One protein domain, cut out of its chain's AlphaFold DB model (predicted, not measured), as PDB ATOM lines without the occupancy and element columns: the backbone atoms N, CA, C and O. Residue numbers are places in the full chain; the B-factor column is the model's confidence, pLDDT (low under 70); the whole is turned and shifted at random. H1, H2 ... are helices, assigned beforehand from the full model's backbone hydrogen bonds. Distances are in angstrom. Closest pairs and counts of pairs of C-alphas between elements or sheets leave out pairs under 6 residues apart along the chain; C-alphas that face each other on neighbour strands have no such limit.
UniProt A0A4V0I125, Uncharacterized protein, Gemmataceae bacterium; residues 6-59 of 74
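Overview. This is residues 6 to 59 of the 74 residues of an uncharacterized protein of Gemmataceae bacterium (UniProt A0A4V0I125). Three short helices pack as a small triangle, H1 touching both H2 and H3, with H1 running opposite ways to each of them. The long loop of residues 14 to 26, between H1 and H2, reaches to one end of the outline and folds back on itself there in a short antiparallel pairing. The printed part has 54 residues with three named helices, in the order H1, H2, H3, and no named strand; its class is all helix. It is compact, with a radius of gyration of the C-alphas of 10.6 A, and elongated in outline, spanning 31 by 18 by 16 A.

Arrangement. H1, residues 6 to 13, touches H2, residues 27 to 38, at a shallow tilt of 31 degrees, opposite ways. Their closest C-alphas, those of Phe 9 and Ala 30, are 4.6 A apart, and the two helices form a helical hairpin. H1 also touches H3, residues 46 to 55, at a shallow tilt of 23 degrees, opposite ways; the closest C-alphas, of Leu 13 and Ala 46, are 5.3 A apart. H2 and H3 are near each other, with closest C-alphas 8.4 A apart. In H1, H2 and H3 every O i to N i+4 pair is within hydrogen-bond range. Residues 18 to 19 pair with residues 22 to 23, antiparallel.

Along the chain. H1 begins at C-alpha 6, (3.804, -29.904, -27.869), and is 10.6 A long. H2 begins at C-alpha 27, (-7.147, -31.392, -22.271), and is 16.1 A long. H3 is 14.4 A long and ends at C-alpha 55, (10.112, -17.682, -24.711).

Size, cuts and confidence. The C-alphas of Gly 21 and Ala 55, the two farthest apart, are separated by 31.4 A. The printed part has no cut. H1 to H2 is a long link of 13 residues; H2 to H3 is a short link of 7. The mean pLDDT of the printed part is 88.1, and no printed residue is under 70.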
ATOM      1  N   HIS A   6       4.301 -31.147 -28.480       83.31
ATOM      2  CA  HIS A   6       3.804 -29.904 -27.869       83.31
ATOM      3  C   HIS A   6       2.723 -29.208 -28.712       83.31
ATOM      4  O   HIS A   6       1.824 -28.581 -28.166       83.31
ATOM      5  N   THR A   7       2.782 -29.318 -30.044       86.06
ATOM      6  CA  THR A   7       1.768 -28.729 -30.930       86.06
ATOM      7  C   THR A   7       0.438 -29.471 -30.804       86.06
ATOM      8  O   THR A   7      -0.606 -28.829 -30.803       86.06
ATOM      9  N   LEU A   8       0.466 -30.801 -30.659       87.00
ATOM     10  CA  LEU A   8      -0.741 -31.607 -30.443       87.00
ATOM     11  C   LEU A   8      -1.398 -31.269 -29.101       87.00
ATOM     12  O   LEU A   8      -2.608 -31.062 -29.056       87.00
ATOM     13  N   PHE A   9      -0.600 -31.141 -28.039       89.00
ATOM     14  CA  PHE A   9      -1.101 -30.754 -26.721       89.00
ATOM     15  C   PHE A   9      -1.702 -29.345 -26.732       89.00
ATOM     16  O   PHE A   9      -2.836 -29.164 -26.308       89.00
ATOM     17  N   LEU A  10      -1.014 -28.362 -27.325       89.94
ATOM     18  CA  LEU A  10      -1.554 -27.006 -27.483       89.94
ATOM     19  C   LEU A  10      -2.850 -26.975 -28.303       89.94
ATOM     20  O   LEU A  10      -3.745 -26.189 -28.009       89.94
ATOM     21  N   MET A  11      -2.963 -27.806 -29.343       89.50
ATOM     22  CA  MET A  11      -4.202 -27.921 -30.114       89.50
ATOM     23  C   MET A  11      -5.342 -28.492 -29.269       89.50
ATOM     24  O   MET A  11      -6.451 -27.968 -29.347       89.50
ATOM     25  N   SER A  12      -5.065 -29.512 -28.454       90.31
ATOM     26  CA  SER A  12      -6.043 -30.078 -27.521       90.31
ATOM     27  C   SER A  12      -6.533 -29.045 -26.503       90.31
ATOM     28  O   SER A  12      -7.740 -28.840 -26.373       90.31
ATOM     29  N   LEU A  13      -5.619 -28.298 -25.873       90.62
ATOM     30  CA  LEU A  13      -5.973 -27.241 -24.915       90.62
ATOM     31  C   LEU A  13      -6.824 -26.126 -25.538       90.62
ATOM     32  O   LEU A  13      -7.636 -25.509 -24.861       90.62
ATOM     33  N   ARG A  14      -6.688 -25.893 -26.847       90.50
ATOM     34  CA  ARG A  14      -7.528 -24.950 -27.606       90.50
ATOM     35  C   ARG A  14      -8.901 -25.514 -27.989       90.50
ATOM     36  O   ARG A  14      -9.588 -24.922 -28.816       90.50
ATOM     37  N   GLY A  15      -9.289 -26.658 -27.432       87.19
ATOM     38  CA  GLY A  15     -10.580 -27.296 -27.678       87.19
ATOM     39  C   GLY A  15     -10.630 -28.140 -28.951       87.19
ATOM     40  O   GLY A  15     -11.711 -28.545 -29.378       87.19
ATOM     41  N   ARG A  16      -9.487 -28.431 -29.589       88.44
ATOM     42  CA  ARG A  16      -9.469 -29.317 -30.758       88.44
ATOM     43  C   ARG A  16      -9.520 -30.772 -30.300       88.44
ATOM     44  O   ARG A  16      -8.634 -31.234 -29.596       88.44
ATOM     45  N   MET A  17     -10.519 -31.512 -30.770       83.75
ATOM     46  CA  MET A  17     -10.719 -32.915 -30.376       83.75
ATOM     47  C   MET A  17     -10.011 -33.922 -31.287       83.75
ATOM     48  O   MET A  17      -9.733 -35.046 -30.878       83.75
ATOM     49  N   SER A  18      -9.708 -33.551 -32.535       86.75
ATOM     50  CA  SER A  18      -9.075 -34.462 -33.490       86.75
ATOM     51  C   SER A  18      -8.226 -33.747 -34.540       86.75
ATOM     52  O   SER A  18      -8.396 -32.559 -34.852       86.75
ATOM     53  N   ILE A  19      -7.282 -34.497 -35.105       82.25
ATOM     54  CA  ILE A  19      -6.456 -34.076 -36.232       82.25
ATOM     55  C   ILE A  19      -6.309 -35.239 -37.220       82.25
ATOM     56  O   ILE A  19      -5.953 -36.348 -36.834       82.25
ATOM     57  N   TYR A  20      -6.623 -35.005 -38.498       84.50
ATOM     58  CA  TYR A  20      -6.594 -36.030 -39.559       84.50
ATOM     59  C   TYR A  20      -7.323 -37.339 -39.194       84.50
ATOM     60  O   TYR A  20      -6.815 -38.432 -39.439       84.50
ATOM     61  N   GLY A  21      -8.490 -37.232 -38.552       82.75
ATOM     62  CA  GLY A  21      -9.283 -38.392 -38.128       82.75
ATOM     63  C   GLY A  21      -8.716 -39.161 -36.929       82.75
ATOM     64  O   GLY A  21      -9.307 -40.154 -36.524       82.75
ATOM     65  N   ARG A  22      -7.602 -38.712 -36.334       82.94
ATOM     66  CA  ARG A  22      -7.074 -39.268 -35.084       82.94
ATOM     67  C   ARG A  22      -7.515 -38.417 -33.895       82.94
ATOM     68  O   ARG A  22      -7.441 -37.187 -33.997       82.94
ATOM     69  N   PRO A  23      -7.949 -39.037 -32.783       85.19
ATOM     70  CA  PRO A  23      -8.264 -38.299 -31.571       85.19
ATOM     71  C   PRO A  23      -7.006 -37.603 -31.050       85.19
ATOM     72  O   PRO A  23      -5.903 -38.157 -31.087       85.19
ATOM     73  N   LEU A  24      -7.176 -36.361 -30.613       87.69
ATOM     74  CA  LEU A  24      -6.175 -35.673 -29.811       87.69
ATOM     75  C   LEU A  24      -6.294 -36.153 -28.355       87.69
ATOM     76  O   LEU A  24      -7.378 -36.578 -27.955       87.69
ATOM     77  N   PRO A  25      -5.204 -36.089 -27.568       86.62
ATOM     78  CA  PRO A  25      -5.296 -36.296 -26.126       86.62
ATOM     79  C   PRO A  25      -6.332 -35.336 -25.546       86.62
ATOM     80  O   PRO A  25      -6.504 -34.228 -26.059       86.62
ATOM     81  N   THR A  26      -7.020 -35.739 -24.490       89.69
ATOM     82  CA  THR A  26      -7.920 -34.856 -23.745       89.69
ATOM     83  C   THR A  26      -7.152 -33.653 -23.189       89.69
ATOM     84  O   THR A  26      -5.927 -33.716 -23.040       89.69
ATOM     85  N   PRO A  27      -7.830 -32.542 -22.850       89.38
ATOM     86  CA  PRO A  27      -7.147 -31.392 -22.271       89.38
ATOM     87  C   PRO A  27      -6.353 -31.754 -21.008       89.38
ATOM     88  O   PRO A  27      -5.234 -31.287 -20.848       89.38
ATOM     89  N   ALA A  28      -6.870 -32.653 -20.162       88.94
ATOM     90  CA  ALA A  28      -6.164 -33.135 -18.974       88.94
ATOM     91  C   ALA A  28      -4.872 -33.899 -19.326       88.94
ATOM     92  O   ALA A  28      -3.803 -33.556 -18.821       88.94
ATOM     93  N   GLU A  29      -4.942 -34.858 -20.254       89.50
ATOM     94  CA  GLU A  29      -3.765 -35.597 -20.743       89.50
ATOM     95  C   GLU A  29      -2.749 -34.668 -21.422       89.50
ATOM     96  O   GLU A  29      -1.537 -34.862 -21.319       89.50
ATOM     97  N   ALA A  30      -3.230 -33.629 -22.109       90.56
ATOM     98  CA  ALA A  30      -2.381 -32.631 -22.736       90.56
ATOM     99  C   ALA A  30      -1.608 -31.809 -21.696       90.56
ATOM    100  O   ALA A  30      -0.410 -31.595 -21.874       90.56
ATOM    101  N   VAL A  31      -2.259 -31.385 -20.607       91.62
ATOM    102  CA  VAL A  31      -1.584 -30.705 -19.487       91.62
ATOM    103  C   VAL A  31      -0.554 -31.616 -18.845       91.62
ATOM    104  O   VAL A  31       0.574 -31.186 -18.622       91.62
ATOM    105  N   GLU A  32      -0.902 -32.871 -18.577       90.94
ATOM    106  CA  GLU A  32       0.022 -33.818 -17.959       90.94
ATOM    107  C   GLU A  32       1.251 -34.066 -18.845       90.94
ATOM    108  O   GLU A  32       2.385 -33.950 -18.382       90.94
ATOM    109  N   GLY A  33       1.046 -34.289 -20.146       88.31
ATOM    110  CA  GLY A  33       2.138 -34.445 -21.106       88.31
ATOM    111  C   GLY A  33       3.020 -33.198 -21.208       88.31
ATOM    112  O   GLY A  33       4.245 -33.303 -21.320       88.31
ATOM    113  N   LEU A  34       2.427 -32.004 -21.126       89.19
ATOM    114  CA  LEU A  34       3.166 -30.743 -21.095       89.19
ATOM    115  C   LEU A  34       3.951 -30.565 -19.789       89.19
ATOM    116  O   LEU A  34       5.116 -30.167 -19.852       89.19
ATOM    117  N   ARG A  35       3.374 -30.923 -18.636       90.75
ATOM    118  CA  ARG A  35       4.043 -30.916 -17.325       90.75
ATOM    119  C   ARG A  35       5.227 -31.870 -17.299       90.75
ATOM    120  O   ARG A  35       6.329 -31.450 -16.974       90.75
ATOM    121  N   GLN A  36       5.040 -33.120 -17.715       88.06
ATOM    122  CA  GLN A  36       6.120 -34.111 -17.766       88.06
ATOM    123  C   GLN A  36       7.242 -33.684 -18.716       88.06
ATOM    124  O   GLN A  36       8.418 -33.920 -18.455       88.06
ATOM    125  N   MET A  37       6.885 -33.050 -19.834       84.62
ATOM    126  CA  MET A  37       7.865 -32.610 -20.815       84.62
ATOM    127  C   MET A  37       8.642 -31.382 -20.343       84.62
ATOM    128  O   MET A  37       9.847 -31.346 -20.537       84.62
ATOM    129  N   THR A  38       7.978 -30.378 -19.774       86.62
ATOM    130  CA  THR A  38       8.577 -29.056 -19.508       86.62
ATOM    131  C   THR A  38       8.919 -28.809 -18.039       86.62
ATOM    132  O   THR A  38       9.654 -27.869 -17.737       86.62
ATOM    133  N   GLY A  39       8.375 -29.614 -17.123       88.50
ATOM    134  CA  GLY A  39       8.413 -29.386 -15.677       88.50
ATOM    135  C   GLY A  39       7.580 -28.189 -15.209       88.50
ATOM    136  O   GLY A  39       7.696 -27.796 -14.054       88.50
ATOM    137  N   GLN A  40       6.792 -27.568 -16.091       88.88
ATOM    138  CA  GLN A  40       5.982 -26.386 -15.792       88.88
ATOM    139  C   GLN A  40       4.503 -26.739 -15.693       88.88
ATOM    140  O   GLN A  40       4.068 -27.744 -16.244       88.88
ATOM    141  N   ASP A  41       3.725 -25.894 -15.025       92.38
ATOM    142  CA  ASP A  41       2.295 -26.092 -14.837       92.38
ATOM    143  C   ASP A  41       1.545 -24.773 -15.021       92.38
ATOM    144  O   ASP A  41       1.596 -23.889 -14.170       92.38
ATOM    145  N   PHE A  42       0.839 -24.658 -16.144       92.06
ATOM    146  CA  PHE A  42      -0.063 -23.540 -16.429       92.06
ATOM    147  C   PHE A  42      -1.526 -24.000 -16.492       92.06
ATOM    148  O   PHE A  42      -2.381 -23.309 -17.041       92.06
ATOM    149  N   GLY A  43      -1.825 -25.206 -15.991       91.12
ATOM    150  CA  GLY A  43      -3.141 -25.819 -16.136       91.12
ATOM    151  C   GLY A  43      -3.593 -25.883 -17.599       91.12
ATOM    152  O   GLY A  43      -2.803 -26.199 -18.491       91.12
ATOM    153  N   LEU A  44      -4.870 -25.570 -17.836       90.56
ATOM    154  CA  LEU A  44      -5.517 -25.620 -19.152       90.56
ATOM    155  C   LEU A  44      -5.289 -24.358 -20.009       90.56
ATOM    156  O   LEU A  44      -5.806 -24.286 -21.124       90.56
ATOM    157  N   ASP A  45      -4.512 -23.379 -19.531       92.31
ATOM    158  CA  ASP A  45      -4.285 -22.122 -20.250       92.31
ATOM    159  C   ASP A  45      -3.377 -22.315 -21.469       92.31
ATOM    160  O   ASP A  45      -2.149 -22.181 -21.417       92.31
ATOM    161  N   ALA A  46      -3.994 -22.584 -22.618       90.62
ATOM    162  CA  ALA A  46      -3.286 -22.770 -23.879       90.62
ATOM    163  C   ALA A  46      -2.398 -21.570 -24.259       90.62
ATOM    164  O   ALA A  46      -1.347 -21.754 -24.880       90.62
ATOM    165  N   ASP A  47      -2.801 -20.346 -23.909       91.19
ATOM    166  CA  ASP A  47      -2.044 -19.137 -24.236       91.19
ATOM    167  C   ASP A  47      -0.816 -18.946 -23.348       91.19
ATOM    168  O   ASP A  47       0.237 -18.566 -23.870       91.19
ATOM    169  N   GLN A  48      -0.893 -19.297 -22.059       93.19
ATOM    170  CA  GLN A  48       0.279 -19.320 -21.179       93.19
ATOM    171  C   GLN A  48       1.301 -20.350 -21.665       93.19
ATOM    172  O   GLN A  48       2.476 -20.026 -21.851       93.19
ATOM    173  N   TRP A  49       0.838 -21.558 -22.004       92.00
ATOM    174  CA  TRP A  49       1.681 -22.575 -22.625       92.00
ATOM    175  C   TRP A  49       2.327 -22.068 -23.922       92.00
ATOM    176  O   TRP A  49       3.539 -22.192 -24.120       92.00
ATOM    177  N   ALA A  50       1.546 -21.451 -24.811       90.44
ATOM    178  CA  ALA A  50       2.048 -20.924 -26.077       90.44
ATOM    179  C   ALA A  50       3.050 -19.772 -25.892       90.44
ATOM    180  O   ALA A  50       3.989 -19.655 -26.686       90.44
ATOM    181  N   ALA A  51       2.860 -18.912 -24.890       92.31
ATOM    182  CA  ALA A  51       3.798 -17.852 -24.539       92.31
ATOM    183  C   ALA A  51       5.113 -18.438 -24.011       92.31
ATOM    184  O   ALA A  51       6.189 -18.060 -24.479       92.31
ATOM    185  N   TRP A  52       5.038 -19.439 -23.133       91.19
ATOM    186  CA  TRP A  52       6.214 -20.107 -22.589       91.19
ATOM    187  C   TRP A  52       7.057 -20.797 -23.673       91.19
ATOM    188  O   TRP A  52       8.277 -20.634 -23.706       91.19
ATOM    189  N   PHE A  53       6.429 -21.496 -24.628       88.38
ATOM    190  CA  PHE A  53       7.143 -22.105 -25.763       88.38
ATOM    191  C   PHE A  53       7.750 -21.078 -26.727       88.38
ATOM    192  O   PHE A  53       8.731 -21.388 -27.409       88.38
ATOM    193  N   ARG A  54       7.181 -19.868 -26.823       88.06
ATOM    194  CA  ARG A  54       7.794 -18.761 -27.575       88.06
ATOM    195  C   ARG A  54       9.034 -18.229 -26.860       88.06
ATOM    196  O   ARG A  54      10.033 -17.984 -27.527       88.06
ATOM    197  N   ALA A  55       8.980 -18.105 -25.534       90.31
ATOM    198  CA  ALA A  55      10.112 -17.682 -24.711       90.31
ATOM    199  C   ALA A  55      11.234 -18.738 -24.649       90.31
ATOM    200  O   ALA A  55      12.400 -18.385 -24.510       90.31
ATOM    201  N   ASN A  56      10.898 -20.025 -24.810       86.75
ATOM    202  CA  ASN A  56      11.839 -21.144 -24.712       86.75
ATOM    203  C   ASN A  56      11.951 -21.938 -26.034       86.75
ATOM    204  O   ASN A  56      11.470 -23.073 -26.141       86.75
ATOM    205  N   PRO A  57      12.613 -21.385 -27.068       78.25
ATOM    206  CA  PRO A  57      12.671 -21.983 -28.403       78.25
ATOM    207  C   PRO A  57      13.464 -23.299 -28.475       78.25
ATOM    208  O   PRO A  57      13.321 -24.036 -29.453       78.25
ATOM    209  N   SER A  58      14.273 -23.634 -27.464       80.69
ATOM    210  CA  SER A  58      14.964 -24.930 -27.357       80.69
ATOM    211  C   SER A  58      13.979 -26.107 -27.375       80.69
ATOM    212  O   SER A  58      14.202 -27.091 -28.082       80.69
ATOM    213  N   TRP A  59      12.816 -25.953 -26.735       77.00
ATOM    214  CA  TRP A  59      11.753 -26.964 -26.695       77.00
ATOM    215  C   TRP A  59      11.049 -27.193 -28.033       77.00
ATOM    216  O   TRP A  59      10.426 -28.236 -28.235       77.00
TER     217      TRP A  59